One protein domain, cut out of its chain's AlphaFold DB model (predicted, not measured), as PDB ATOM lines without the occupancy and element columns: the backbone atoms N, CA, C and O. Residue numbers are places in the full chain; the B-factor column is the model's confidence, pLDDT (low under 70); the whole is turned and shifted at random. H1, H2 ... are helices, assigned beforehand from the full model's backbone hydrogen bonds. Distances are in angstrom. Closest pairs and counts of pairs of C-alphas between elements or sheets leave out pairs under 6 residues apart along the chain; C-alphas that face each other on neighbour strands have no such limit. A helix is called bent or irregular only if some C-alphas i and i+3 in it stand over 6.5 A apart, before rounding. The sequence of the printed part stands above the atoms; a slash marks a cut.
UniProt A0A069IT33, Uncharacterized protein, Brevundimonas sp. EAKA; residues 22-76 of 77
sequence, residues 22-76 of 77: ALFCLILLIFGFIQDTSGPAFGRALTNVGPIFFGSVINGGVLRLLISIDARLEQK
ATOM      1  N   ALA A  22     333.916 357.444 313.179       87.44
ATOM      2  CA  ALA A  22     332.475 357.649 313.028       87.44
ATOM      3  C   ALA A  22     331.799 358.078 314.341       87.44
ATOM      4  O   ALA A  22     331.049 359.055 314.357       87.44
ATOM      5  N   LEU A  23     332.108 357.395 315.447       92.19
ATOM      6  CA  LEU A  23     331.581 357.714 316.774       92.19
ATOM      7  C   LEU A  23     332.017 359.114 317.227       92.19
ATOM      8  O   LEU A  23     331.194 359.895 317.696       92.19
ATOM      9  N   PHE A  24     333.294 359.449 317.039       89.00
ATOM     10  CA  PHE A  24     333.834 360.770 317.344       89.00
ATOM     11  C   PHE A  24     333.120 361.866 316.547       89.00
ATOM     12  O   PHE A  24     332.732 362.887 317.115       89.00
ATOM     13  N   CYS A  25     332.869 361.631 315.254       89.19
ATOM     14  CA  CYS A  25     332.136 362.585 314.430       89.19
ATOM     15  C   CYS A  25     330.704 362.804 314.927       89.19
ATOM     16  O   CYS A  25     330.223 363.936 314.961       89.19
ATOM     17  N   LEU A  26     330.040 361.725 315.344       88.25
ATOM     18  CA  LEU A  26     328.682 361.754 315.880       88.25
ATOM     19  C   LEU A  26     328.624 362.564 317.187       88.25
ATOM     20  O   LEU A  26     327.774 363.440 317.331       88.25
ATOM     21  N   ILE A  27     329.575 362.343 318.101       89.38
ATOM     22  CA  ILE A  27     329.677 363.090 319.365       89.38
ATOM     23  C   ILE A  27     329.897 364.585 319.105       89.38
ATOM     24  O   ILE A  27     329.221 365.414 319.716       89.38
ATOM     25  N   LEU A  28     330.801 364.940 318.187       86.75
ATOM     26  CA  LEU A  28     331.053 366.340 317.836       86.75
ATOM     27  C   LEU A  28     329.831 367.016 317.211       86.75
ATOM     28  O   LEU A  28     329.543 368.167 317.536       86.75
ATOM     29  N   LEU A  29     329.096 366.307 316.349       85.69
ATOM     30  CA  LEU A  29     327.852 366.822 315.772       85.69
ATOM     31  C   LEU A  29     326.789 367.059 316.845       85.69
ATOM     32  O   LEU A  29     326.158 368.112 316.830       85.69
ATOM     33  N   ILE A  30     326.622 366.134 317.797       85.69
ATOM     34  CA  ILE A  30     325.691 366.306 318.923       85.69
ATOM     35  C   ILE A  30     326.088 367.522 319.768       85.69
ATOM     36  O   ILE A  30     325.241 368.362 320.060       85.69
ATOM     37  N   PHE A  31     327.368 367.650 320.129       84.06
ATOM     38  CA  PHE A  31     327.857 368.793 320.905       84.06
ATOM     39  C   PHE A  31     327.644 370.121 320.176       84.06
ATOM     40  O   PHE A  31     327.162 371.077 320.781       84.06
ATOM     41  N   GLY A  32     327.960 370.170 318.879       79.81
ATOM     42  CA  GLY A  32     327.727 371.352 318.052       79.81
ATOM     43  C   GLY A  32     326.245 371.717 317.976       79.81
ATOM     44  O   GLY A  32     325.901 372.887 318.098       79.81
ATOM     45  N   PHE A  33     325.363 370.721 317.862       79.75
ATOM     46  CA  PHE A  33     323.916 370.933 317.793       79.75
ATOM     47  C   PHE A  33     323.310 371.420 319.118       79.75
ATOM     48  O   PHE A  33     322.392 372.239 319.114       79.75
ATOM     49  N   ILE A  34     323.830 370.941 320.256       81.88
ATOM     50  CA  ILE A  34     323.434 371.425 321.589       81.88
ATOM     51  C   ILE A  34     323.855 372.889 321.784       81.88
ATOM     52  O   ILE A  34     323.133 373.647 322.428       81.88
ATOM     53  N   GLN A  35     325.011 373.288 321.246       77.75
ATOM     54  CA  GLN A  35     325.532 374.649 321.407       77.75
ATOM     55  C   GLN A  35     324.897 375.662 320.453       77.75
ATOM     56  O   GLN A  35     324.720 376.817 320.834       77.75
ATOM     57  N   ASP A  36     324.558 375.254 319.230       72.75
ATOM     58  CA  ASP A  36     324.024 376.156 318.217       72.75
ATOM     59  C   ASP A  36     322.998 375.419 317.345       72.75
ATOM     60  O   ASP A  36     323.325 374.592 316.491       72.75
ATOM     61  N   THR A  37     321.719 375.706 317.587       69.50
ATOM     62  CA  THR A  37     320.583 375.033 316.929       69.50
ATOM     63  C   THR A  37     320.282 375.614 315.542       69.50
ATOM     64  O   THR A  37     319.304 375.237 314.892       69.50
ATOM     65  N   SER A  38     321.093 376.564 315.071       74.88
ATOM     66  CA  SER A  38     320.896 377.190 313.771       74.88
ATOM     67  C   SER A  38     321.294 376.234 312.631       74.88
ATOM     68  O   SER A  38     322.381 375.657 312.602       74.88
ATOM     69  N   GLY A  39     320.417 376.071 311.633       71.00
ATOM     70  CA  GLY A  39     320.678 375.224 310.456       71.00
ATOM     71  C   GLY A  39     322.021 375.490 309.738       71.00
ATOM     72  O   GLY A  39     322.681 374.533 309.327       71.00
ATOM     73  N   PRO A  40     322.497 376.748 309.624       76.31
ATOM     74  CA  PRO A  40     323.822 377.049 309.075       76.31
ATOM     75  C   PRO A  40     324.995 376.547 309.932       76.31
ATOM     76  O   PRO A  40     326.041 376.201 309.375       76.31
ATOM     77  N   ALA A  41     324.849 376.485 311.261       73.75
ATOM     78  CA  ALA A  41     325.878 375.952 312.154       73.75
ATOM     79  C   ALA A  41     326.052 374.440 311.959       73.75
ATOM     80  O   ALA A  41     327.184 373.956 311.901       73.75
ATOM     81  N   PHE A  42     324.955 373.712 311.723       74.94
ATOM     82  CA  PHE A  42     325.000 372.285 311.397       74.94
ATOM     83  C   PHE A  42     325.790 372.002 310.111       74.94
ATOM     84  O   PHE A  42     326.644 371.119 310.096       74.94
ATOM     85  N   GLY A  43     325.572 372.782 309.046       78.25
ATOM     86  CA  GLY A  43     326.310 372.617 307.785       78.25
ATOM     87  C   GLY A  43     327.822 372.841 307.933       78.25
ATOM     88  O   GLY A  43     328.626 372.086 307.379       78.25
ATOM     89  N   ARG A  44     328.230 373.835 308.734       81.12
ATOM     90  CA  ARG A  44     329.652 374.083 309.042       81.12
ATOM     91  C   ARG A  44     330.247 372.976 309.900       81.12
ATOM     92  O   ARG A  44     331.347 372.516 309.605       81.12
ATOM     93  N   ALA A  45     329.512 372.524 310.918       78.62
ATOM     94  CA  ALA A  45     329.916 371.390 311.734       78.62
ATOM     95  C   ALA A  45     330.145 370.167 310.839       78.62
ATOM     96  O   ALA A  45     331.256 369.652 310.815       78.62
ATOM     97  N   LEU A  46     329.171 369.793 310.002       81.94
ATOM     98  CA  LEU A  46     329.278 368.673 309.062       81.94
ATOM     99  C   LEU A  46     330.503 368.785 308.139       81.94
ATOM    100  O   LEU A  46     331.201 367.798 307.922       81.94
ATOM    101  N   THR A  47     330.801 369.989 307.645       85.12
ATOM    102  CA  THR A  47     331.977 370.245 306.794       85.12
ATOM    103  C   THR A  47     333.291 370.034 307.550       85.12
ATOM    104  O   THR A  47     334.251 369.526 306.977       85.12
ATOM    105  N   ASN A  48     333.335 370.358 308.844       84.56
ATOM    106  CA  ASN A  48     334.518 370.159 309.682       84.56
ATOM    107  C   ASN A  48     334.708 368.693 310.096       84.56
ATOM    108  O   ASN A  48     335.842 368.227 310.192       84.56
ATOM    109  N   VAL A  49     333.617 367.952 310.329       87.81
ATOM    110  CA  VAL A  49     333.695 366.540 310.749       87.81
ATOM    111  C   VAL A  49     333.751 365.560 309.579       87.81
ATOM    112  O   VAL A  49     334.281 364.462 309.731       87.81
ATOM    113  N   GLY A  50     333.293 365.959 308.391       86.69
ATOM    114  CA  GLY A  50     333.357 365.152 307.169       86.69
ATOM    115  C   GLY A  50     334.765 364.621 306.861       86.69
ATOM    116  O   GLY A  50     334.925 363.408 306.725       86.69
ATOM    117  N   PRO A  51     335.811 365.468 306.812       90.88
ATOM    118  CA  PRO A  51     337.186 365.020 306.594       90.88
ATOM    119  C   PRO A  51     337.671 364.007 307.635       90.88
ATOM    120  O   PRO A  51     338.402 363.082 307.291       90.88
ATOM    121  N   ILE A  52     337.240 364.144 308.892       88.62
ATOM    122  CA  ILE A  52     337.599 363.222 309.978       88.62
ATOM    123  C   ILE A  52     336.928 361.866 309.753       88.62
ATOM    124  O   ILE A  52     337.593 360.832 309.833       88.62
ATOM    125  N   PHE A  53     335.638 361.870 309.405       90.06
ATOM    126  CA  PHE A  53     334.881 360.666 309.075       90.06
ATOM    127  C   PHE A  53     335.509 359.919 307.891       90.06
ATOM    128  O   PHE A  53     335.884 358.752 308.012       90.06
ATOM    129  N   PHE A  54     335.690 360.601 306.758       91.06
ATOM    130  CA  PHE A  54     336.266 359.987 305.562       91.06
ATOM    131  C   PHE A  54     337.721 359.567 305.782       91.06
ATOM    132  O   PHE A  54     338.109 358.477 305.367       91.06
ATOM    133  N   GLY A  55     338.516 360.377 306.485       91.88
ATOM    134  CA  GLY A  55     339.896 360.047 306.830       91.88
ATOM    135  C   GLY A  55     340.002 358.790 307.695       91.88
ATOM    136  O   GLY A  55     340.868 357.952 307.453       91.88
ATOM    137  N   SER A  56     339.098 358.614 308.659       91.31
ATOM    138  CA  SER A  56     338.994 357.404 309.483       91.31
ATOM    139  C   SER A  56     338.668 356.165 308.642       91.31
ATOM    140  O   SER A  56     339.366 355.150 308.736       91.31
ATOM    141  N   VAL A  57     337.651 356.260 307.781       91.62
ATOM    142  CA  VAL A  57     337.208 355.145 306.932       91.62
ATOM    143  C   VAL A  57     338.299 354.749 305.939       91.62
ATOM    144  O   VAL A  57     338.596 353.562 305.802       91.62
ATOM    145  N   ILE A  58     338.933 355.726 305.283       93.00
ATOM    146  CA  ILE A  58     339.998 355.476 304.305       93.00
ATOM    147  C   ILE A  58     341.217 354.867 304.998       93.00
ATOM    148  O   ILE A  58     341.672 353.808 304.579       93.00
ATOM    149  N   ASN A  59     341.725 355.470 306.077       89.75
ATOM    150  CA  ASN A  59     342.931 354.963 306.740       89.75
ATOM    151  C   ASN A  59     342.718 353.574 307.351       89.75
ATOM    152  O   ASN A  59     343.547 352.681 307.162       89.75
ATOM    153  N   GLY A  60     341.597 353.359 308.042       89.75
ATOM    154  CA  GLY A  60     341.280 352.045 308.593       89.75
ATOM    155  C   GLY A  60     341.014 351.003 307.501       89.75
ATOM    156  O   GLY A  60     341.478 349.867 307.607       89.75
ATOM    157  N   GLY A  61     340.349 351.391 306.408       90.00
ATOM    158  CA  GLY A  61     340.129 350.535 305.242       90.00
ATOM    159  C   GLY A  61     341.433 350.132 304.548       90.00
ATOM    160  O   GLY A  61     341.649 348.947 304.293       90.00
ATOM    161  N   VAL A  62     342.336 351.088 304.315       92.88
ATOM    162  CA  VAL A  62     343.671 350.847 303.741       92.88
ATOM    163  C   VAL A  62     344.482 349.915 304.634       92.88
ATOM    164  O   VAL A  62     345.048 348.941 304.137       92.88
ATOM    165  N   LEU A  63     344.486 350.137 305.951       90.88
ATOM    166  CA  LEU A  63     345.162 349.243 306.892       90.88
ATOM    167  C   LEU A  63     344.627 347.808 306.778       90.88
ATOM    168  O   LEU A  63     345.402 346.853 306.718       90.88
ATOM    169  N   ARG A  64     343.306 347.645 306.662       88.94
ATOM    170  CA  ARG A  64     342.666 346.335 306.489       88.94
ATOM    171  C   ARG A  64     343.034 345.666 305.164       88.94
ATOM    172  O   ARG A  64     343.267 344.456 305.132       88.94
ATOM    173  N   LEU A  65     343.131 346.447 304.088       89.56
ATOM    174  CA  LEU A  65     343.591 345.967 302.786       89.56
ATOM    175  C   LEU A  65     345.041 345.483 302.856       89.56
ATOM    176  O   LEU A  65     345.312 344.363 302.427       89.56
ATOM    177  N   LEU A  66     345.944 346.253 303.466       89.31
ATOM    178  CA  LEU A  66     347.350 345.868 303.636       89.31
ATOM    179  C   LEU A  66     347.495 344.560 304.428       89.31
ATOM    180  O   LEU A  66     348.222 343.663 304.007       89.31
ATOM    181  N   ILE A  67     346.731 344.404 305.515       87.25
ATOM    182  CA  ILE A  67     346.679 343.161 306.301       87.25
ATOM    183  C   ILE A  67     346.221 341.974 305.443       87.25
ATOM    184  O   ILE A  67     346.750 340.867 305.579       87.25
ATOM    185  N   SER A  68     345.226 342.188 304.576       86.19
ATOM    186  CA  SER A  68     344.693 341.143 303.696       86.19
ATOM    187  C   SER A  68     345.673 340.751 302.585       86.19
ATOM    188  O   SER A  68     345.765 339.574 302.239       86.19
ATOM    189  N   ILE A  69     346.432 341.716 302.055       87.69
ATOM    190  CA  ILE A  69     347.470 341.485 301.045       87.69
ATOM    191  C   ILE A  69     348.617 340.693 301.665       87.69
ATOM    192  O   ILE A  69     349.006 339.670 301.109       87.69
ATOM    193  N   ASP A  70     349.098 341.104 302.841       85.06
ATOM    194  CA  ASP A  70     350.152 340.386 303.564       85.06
ATOM    195  C   ASP A  70     349.731 338.934 303.874       85.06
ATOM    196  O   ASP A  70     350.530 338.017 303.710       85.06
ATOM    197  N   ALA A  71     348.455 338.692 304.206       82.62
ATOM    198  CA  ALA A  71     347.939 337.339 304.448       82.62
ATOM    199  C   ALA A  71     347.926 336.482 303.172       82.62
ATOM    200  O   ALA A  71     348.267 335.302 303.203       82.62
ATOM    201  N   ARG A  72     347.535 337.077 302.038       84.38
ATOM    202  CA  ARG A  72     347.522 336.396 300.735       84.38
ATOM    203  C   ARG A  72     348.929 336.108 300.219       84.38
ATOM    204  O   ARG A  72     349.115 335.103 299.541       84.38
ATOM    205  N   LEU A  73     349.893 336.983 300.504       83.38
ATOM    206  CA  LEU A  73     351.299 336.771 300.163       83.38
ATOM    207  C   LEU A  73     351.907 335.648 301.009       83.38
ATOM    208  O   LEU A  73     352.580 334.791 300.453       83.38
ATOM    209  N   GLU A  74     351.602 335.600 302.308       78.62
ATOM    210  CA  GLU A  74     352.018 334.505 303.197       78.62
ATOM    211  C   GLU A  74     351.447 333.143 302.771       78.62
ATOM    212  O   GLU A  74     352.137 332.144 302.885       78.62
ATOM    213  N   GLN A  75     350.230 333.087 302.223       73.31
ATOM    214  CA  GLN A  75     349.650 331.837 301.701       73.31
ATOM    215  C   GLN A  75     350.231 331.375 300.355       73.31
ATOM    216  O   GLN A  75     349.981 330.242 299.947       73.31
ATOM    217  N   LYS A  76     350.914 332.262 299.622       69.94
ATOM    218  CA  LYS A  76     351.493 331.969 298.301       69.94
ATOM    219  C   LYS A  76     352.992 331.660 298.343       69.94
ATOM    220  O   LYS A  76     353.517 331.241 297.314       69.94
TER     221      LYS A  76
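This is residues 22 to 76 of the 77 residues of an uncharacterized protein of Brevundimonas sp. EAKA (UniProt A0A069IT33). The model is a lopsided helical hairpin: the short helix H1 runs one way, a tight turn follows, and the much longer helix H2 folds back beside it and then runs on past its first residue as a long arm. Residues 58 to 76 stick out with nothing beside them and make much of the length. The printed part has 55 residues with two named helices, H1 then H2, and no named strand, and its class is all helix. It is extended, with a radius of gyration of the C-alphas of 17.1 A, and spans 57 by 15 by 9 A.

Start at H1, residues 22 to 35, and go on over the tight link of 3 residues to H2, residues 39 to 74. By its hydrogen bonds H2 was assigned as one helix, but it is bent: C-alphas 48 and 51 are 6.6 A apart. Its arms, H2a with residues 39 to 48 and H2b with residues 51 to 74, stand at a shallow tilt of 32 degrees, only just short of steep. H1 and H2a form a helical hairpin, running opposite ways at a shallow tilt of 32 degrees. They touch, H1 with residues 29 to 33 alone, and their closest C-alphas, of Leu 29 and Ala 45, are 6.4 A apart. Look next at Ala 22 and Phe 53, whose C-alphas, 5.5 A apart, are the closest of H1 and H2b. These two touch through residues 22 to 25 of H1 and 52 to 56 of H2b alone, and run opposite ways at a shallow tilt of 7 degrees. In H1, H2a and H2b every O i to N i+4 pair is within hydrogen-bond range.

Find C-alpha 22 at (332.475, 357.649, 313.028); from there H1 runs 20.2 A to C-alpha 35. H2a begins at C-alpha 39, at (320.678, 375.224, 310.456), and measures 14.8 A. H2b runs 34.1 A from C-alpha 51 to C-alpha 74 at (352.018, 334.505, 303.197).

The two C-alphas farthest apart, those of Ser 38 and Lys 76, are 56.7 A apart. The printed part has no cut. Mean pLDDT of the printed part is 84.4, and residues 37 and 76 are under 70.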